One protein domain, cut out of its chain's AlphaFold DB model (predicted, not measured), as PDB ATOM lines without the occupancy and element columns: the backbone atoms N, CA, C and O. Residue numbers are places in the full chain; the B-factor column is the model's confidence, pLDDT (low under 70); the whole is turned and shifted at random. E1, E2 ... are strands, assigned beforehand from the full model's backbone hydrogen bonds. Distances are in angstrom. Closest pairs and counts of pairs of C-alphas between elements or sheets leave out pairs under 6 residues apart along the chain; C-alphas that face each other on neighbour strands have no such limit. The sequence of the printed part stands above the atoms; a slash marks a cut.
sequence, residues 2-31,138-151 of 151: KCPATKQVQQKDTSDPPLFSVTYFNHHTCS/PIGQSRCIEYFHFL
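Overview. This is residues 2 to 31 and 138 to 151 of the 151 residues of an uncharacterized protein of Digitaria exilis (UniProt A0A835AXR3). What is the main picture? With little regular structure, it is one narrow sheet: hairpin E1 and E2, with E3 beside E1. What makes it up? The printed part has 44 residues, only 16 in named strands, E1 E2 E3 along the chain; it is all strand, order E2 - E1 - E3, all antiparallel. It is loose, radius of gyration of the C-alphas 13.2 A, spanning 36 by 23 by 13 A.

Along the chain. Where is the inner strand? E1, residues 6 to 11, begins at C-alpha 6 (191.051, 175.402, 190.552) and measures 17.0 A. Where are the edge strands? E2, residues 20 to 25, measures 16.4 A; E3, residues 146 to 149, measures 10.0 A and ends at C-alpha 149 (188.575, 173.897, 186.387).

Arrangement. How do E1 and E2 pair? This hairpin is antiparallel at 162 degrees, with N 21 and O 10 2.8 A apart, within hydrogen-bond range. And E3? It is antiparallel to E1 at 159 degrees, with N 148 and O 7 within range at 3.1 A.

Size, cuts and confidence. Where is the cut? Residues 32 to 137 are not printed; C-alphas 31 and 138 are 36.0 A apart. Where is confidence low? Residues 138 to 151 have pLDDT under 70.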
ATOM      1  N   LYS A   2     189.134 182.864 180.836       86.94
ATOM      2  CA  LYS A   2     189.093 181.632 181.646       86.94
ATOM      3  C   LYS A   2     189.344 181.973 183.119       86.94
ATOM      4  O   LYS A   2     190.270 182.728 183.405       86.94
ATOM      5  N   CYS A   3     188.540 181.424 184.029       92.62
ATOM      6  CA  CYS A   3     188.732 181.603 185.467       92.62
ATOM      7  C   CYS A   3     189.992 180.846 185.942       92.62
ATOM      8  O   CYS A   3     190.141 179.664 185.615       92.62
ATOM      9  N   PRO A   4     190.911 181.487 186.695       92.94
ATOM     10  CA  PRO A   4     192.140 180.839 187.155       92.94
ATOM     11  C   PRO A   4     191.931 179.945 188.387       92.94
ATOM     12  O   PRO A   4     192.839 179.197 188.748       92.94
ATOM     13  N   ALA A   5     190.766 180.014 189.041       95.44
ATOM     14  CA  ALA A   5     190.441 179.174 190.188       95.44
ATOM     15  C   ALA A   5     190.467 177.685 189.812       95.44
ATOM     16  O   ALA A   5     189.922 177.275 188.781       95.44
ATOM     17  N   THR A   6     191.070 176.865 190.668       93.56
ATOM     18  CA  THR A   6     191.051 175.402 190.552       93.56
ATOM     19  C   THR A   6     190.841 174.765 191.918       93.56
ATOM     20  O   THR A   6     191.086 175.378 192.959       93.56
ATOM     21  N   LYS A   7     190.357 173.519 191.930       95.75
ATOM     22  CA  LYS A   7     190.338 172.694 193.143       95.75
ATOM     23  C   LYS A   7     191.013 171.355 192.897       95.75
ATOM     24  O   LYS A   7     190.877 170.784 191.812       95.75
ATOM     25  N   GLN A   8     191.690 170.868 193.925       95.94
ATOM     26  CA  GLN A   8     192.207 169.513 194.019       95.94
ATOM     27  C   GLN A   8     191.386 168.754 195.054       95.94
ATOM     28  O   GLN A   8     191.159 169.254 196.158       95.94
ATOM     29  N   VAL A   9     190.954 167.550 194.696       96.38
ATOM     30  CA  VAL A   9     190.262 166.637 195.607       96.38
ATOM     31  C   VAL A   9     191.150 165.420 195.822       96.38
ATOM     32  O   VAL A   9     191.667 164.858 194.859       96.38
ATOM     33  N   GLN A  10     191.342 165.031 197.079       96.50
ATOM     34  CA  GLN A  10     192.076 163.826 197.449       96.50
ATOM     35  C   GLN A  10     191.294 163.048 198.500       96.50
ATOM     36  O   GLN A  10     190.974 163.575 199.566       96.50
ATOM     37  N   GLN A  11     191.048 161.772 198.228       96.69
ATOM     38  CA  GLN A  11     190.512 160.837 199.209       96.69
ATOM     39  C   GLN A  11     191.563 160.550 200.292       96.69
ATOM     40  O   GLN A  11     192.714 160.230 199.982       96.69
ATOM     41  N   LYS A  12     191.177 160.703 201.558       95.94
ATOM     42  CA  LYS A  12     192.056 160.553 202.723       95.94
ATOM     43  C   LYS A  12     192.090 159.113 203.234       95.94
ATOM     44  O   LYS A  12     193.138 158.658 203.685       95.94
ATOM     45  N   ASP A  13     190.966 158.413 203.148       94.38
ATOM     46  CA  ASP A  13     190.794 157.046 203.633       94.38
ATOM     47  C   ASP A  13     189.779 156.268 202.785       94.38
ATOM     48  O   ASP A  13     189.111 156.811 201.908       94.38
ATOM     49  N   THR A  14     189.694 154.963 203.027       95.25
ATOM     50  CA  THR A  14     188.769 154.040 202.358       95.25
ATOM     51  C   THR A  14     187.639 153.599 203.292       95.25
ATOM     52  O   THR A  14     187.164 152.470 203.170       95.25
ATOM     53  N   SER A  15     187.261 154.429 204.274       96.56
ATOM     54  CA  SER A  15     186.118 154.131 205.147       96.56
ATOM     55  C   SER A  15     184.798 154.213 204.381       96.56
ATOM     56  O   SER A  15     184.754 154.726 203.264       96.56
ATOM     57  N   ASP A  16     183.717 153.723 204.992       94.56
ATOM     58  CA  ASP A  16     182.359 153.883 204.475       94.56
ATOM     59  C   ASP A  16     181.529 154.764 205.435       94.56
ATOM     60  O   ASP A  16     181.203 154.304 206.536       94.56
ATOM     61  N   PRO A  17     181.239 156.036 205.077       93.06
ATOM     62  CA  PRO A  17     181.627 156.716 203.834       93.06
ATOM     63  C   PRO A  17     183.096 157.196 203.838       93.06
ATOM     64  O   PRO A  17     183.675 157.409 204.910       93.06
ATOM     65  N   PRO A  18     183.715 157.403 202.659       96.12
ATOM     66  CA  PRO A  18     185.103 157.853 202.566       96.12
ATOM     67  C   PRO A  18     185.241 159.349 202.858       96.12
ATOM     68  O   PRO A  18     184.387 160.157 202.474       96.12
ATOM     69  N   LEU A  19     186.350 159.740 203.484       96.69
ATOM     70  CA  LEU A  19     186.690 161.142 203.710       96.69
ATOM     71  C   LEU A  19     187.528 161.707 202.564       96.69
ATOM     72  O   LEU A  19     188.473 161.086 202.077       96.69
ATOM     73  N   PHE A  20     187.231 162.950 202.186       97.00
ATOM     74  CA  PHE A  20     187.974 163.700 201.177       97.00
ATOM     75  C   PHE A  20     188.549 164.984 201.767       97.00
ATOM     76  O   PHE A  20     187.925 165.665 202.577       97.00
ATOM     77  N   SER A  21     189.744 165.331 201.311       96.44
ATOM     78  CA  SER A  21     190.351 166.645 201.482       96.44
ATOM     79  C   SER A  21     190.191 167.440 200.192       96.44
ATOM     80  O   SER A  21     190.333 166.900 199.091       96.44
ATOM     81  N   VAL A  22     189.868 168.724 200.334       97.50
ATOM     82  CA  VAL A  22     189.714 169.644 199.207       97.50
ATOM     83  C   VAL A  22     190.647 170.822 199.415       97.50
ATOM     84  O   VAL A  22     190.607 171.482 200.454       97.50
ATOM     85  N   THR A  23     191.476 171.096 198.415       95.88
ATOM     86  CA  THR A  23     192.358 172.263 198.393       95.88
ATOM     87  C   THR A  23     191.950 173.163 197.242       95.88
ATOM     88  O   THR A  23     191.835 172.714 196.102       95.88
ATOM     89  N   TYR A  24     191.720 174.435 197.548       95.94
ATOM     90  CA  TYR A  24     191.357 175.455 196.572       95.94
ATOM     91  C   TYR A  24     192.581 176.301 196.239       95.94
ATOM     92  O   TYR A  24     193.322 176.703 197.136       95.94
ATOM     93  N   PHE A  25     192.775 176.576 194.953       95.75
ATOM     94  CA  PHE A  25     193.870 177.391 194.447       95.75
ATOM     95  C   PHE A  25     193.323 178.558 193.638       95.75
ATOM     96  O   PHE A  25     192.386 178.401 192.850       95.75
ATOM     97  N   ASN A  26     193.981 179.708 193.787       96.00
ATOM     98  CA  ASN A  26     193.623 180.981 193.165       96.00
ATOM     99  C   ASN A  26     192.226 181.494 193.573       96.00
ATOM    100  O   ASN A  26     191.477 180.854 194.308       96.00
ATOM    101  N   HIS A  27     191.887 182.691 193.097       94.00
ATOM    102  CA  HIS A  27     190.590 183.322 193.327       94.00
ATOM    103  C   HIS A  27     189.722 183.274 192.072       94.00
ATOM    104  O   HIS A  27     190.224 183.285 190.945       94.00
ATOM    105  N   HIS A  28     188.404 183.242 192.269       94.12
ATOM    106  CA  HIS A  28     187.464 183.360 191.165       94.12
ATOM    107  C   HIS A  28     187.534 184.760 190.556       94.12
ATOM    108  O   HIS A  28     187.470 185.762 191.263       94.12
ATOM    109  N   THR A  29     187.629 184.812 189.230       89.75
ATOM    110  CA  THR A  29     187.438 186.041 188.446       89.75
ATOM    111  C   THR A  29     186.137 186.004 187.644       89.75
ATOM    112  O   THR A  29     185.793 186.985 186.992       89.75
ATOM    113  N   CYS A  30     185.435 184.865 187.641       88.19
ATOM    114  CA  CYS A  30     184.095 184.741 187.087       88.19
ATOM    115  C   CYS A  30     183.052 185.112 188.148       88.19
ATOM    116  O   CYS A  30     183.203 184.790 189.328       88.19
ATOM    117  N   SER A  31     181.984 185.783 187.724       82.94
ATOM    118  CA  SER A  31     180.807 185.981 188.564       82.94
ATOM    119  C   SER A  31     180.058 184.658 188.661       82.94
ATOM    120  O   SER A  31     179.656 184.099 187.643       82.94
ATOM    121  N   PRO A 138     195.867 154.666 184.973       40.75
ATOM    122  CA  PRO A 138     195.521 153.273 185.226       40.75
ATOM    123  C   PRO A 138     195.419 152.955 186.722       40.75
ATOM    124  O   PRO A 138     196.228 153.383 187.551       40.75
ATOM    125  N   ILE A 139     194.367 152.204 187.042       50.47
ATOM    126  CA  ILE A 139     193.985 151.767 188.381       50.47
ATOM    127  C   ILE A 139     195.070 150.811 188.884       50.47
ATOM    128  O   ILE A 139     195.238 149.719 188.351       50.47
ATOM    129  N   GLY A 140     195.833 151.243 189.886       48.56
ATOM    130  CA  GLY A 140     196.860 150.403 190.503       48.56
ATOM    131  C   GLY A 140     197.866 151.140 191.382       48.56
ATOM    132  O   GLY A 140     198.342 150.547 192.343       48.56
ATOM    133  N   GLN A 141     198.181 152.415 191.116       50.81
ATOM    134  CA  GLN A 141     199.182 153.161 191.913       50.81
ATOM    135  C   GLN A 141     198.901 154.663 192.094       50.81
ATOM    136  O   GLN A 141     199.706 155.394 192.671       50.81
ATOM    137  N   SER A 142     197.751 155.149 191.646       44.03
ATOM    138  CA  SER A 142     197.490 156.584 191.560       44.03
ATOM    139  C   SER A 142     196.629 157.021 192.736       44.03
ATOM    140  O   SER A 142     195.437 156.728 192.776       44.03
ATOM    141  N   ARG A 143     197.204 157.758 193.694       54.31
ATOM    142  CA  ARG A 143     196.400 158.605 194.584       54.31
ATOM    143  C   ARG A 143     195.575 159.511 193.672       54.31
ATOM    144  O   ARG A 143     196.157 160.262 192.896       54.31
ATOM    145  N   CYS A 144     194.254 159.362 193.694       52.25
ATOM    146  CA  CYS A 144     193.332 160.002 192.762       52.25
ATOM    147  C   CYS A 144     193.370 161.519 192.976       52.25
ATOM    148  O   CYS A 144     192.653 162.048 193.820       52.25
ATOM    149  N   ILE A 145     194.268 162.212 192.281       56.62
ATOM    150  CA  ILE A 145     194.316 163.667 192.259       56.62
ATOM    151  C   ILE A 145     193.463 164.090 191.071       56.62
ATOM    152  O   ILE A 145     193.895 163.983 189.924       56.62
ATOM    153  N   GLU A 146     192.240 164.537 191.342       68.50
ATOM    154  CA  GLU A 146     191.376 165.101 190.307       68.50
ATOM    155  C   GLU A 146     191.443 166.632 190.365       68.50
ATOM    156  O   GLU A 146     191.171 167.250 191.402       68.50
ATOM    157  N   TYR A 147     191.843 167.237 189.243       58.31
ATOM    158  CA  TYR A 147     191.879 168.684 189.062       58.31
ATOM    159  C   TYR A 147     190.607 169.142 188.363       58.31
ATOM    160  O   TYR A 147     190.310 168.724 187.244       58.31
ATOM    161  N   PHE A 148     189.882 170.057 188.998       69.38
ATOM    162  CA  PHE A 148     188.696 170.662 188.401       69.38
ATOM    163  C   PHE A 148     188.963 172.126 188.060       69.38
ATOM    164  O   PHE A 148     189.419 172.898 188.908       69.38
ATOM    165  N   HIS A 149     188.621 172.506 186.828       66.94
ATOM    166  CA  HIS A 149     188.575 173.897 186.387       66.94
ATOM    167  C   HIS A 149     187.163 174.458 186.548       66.94
ATOM    168  O   HIS A 149     186.185 173.776 186.241       66.94
ATOM    169  N   PHE A 150     187.068 175.708 186.997       60.97
ATOM    170  CA  PHE A 150     185.811 176.450 187.019       60.97
ATOM    171  C   PHE A 150     185.655 177.236 185.705       60.97
ATOM    172  O   PHE A 150     186.629 177.811 185.213       60.97
ATOM    173  N   LEU A 151     184.451 177.192 185.120       53.59
ATOM    174  CA  LEU A 151     184.076 177.914 183.896       53.59
ATOM    175  C   LEU A 151     183.685 179.364 184.212       53.59
ATOM    176  O   LEU A 151     183.112 179.601 185.301       53.59
TER     177      LEU A 151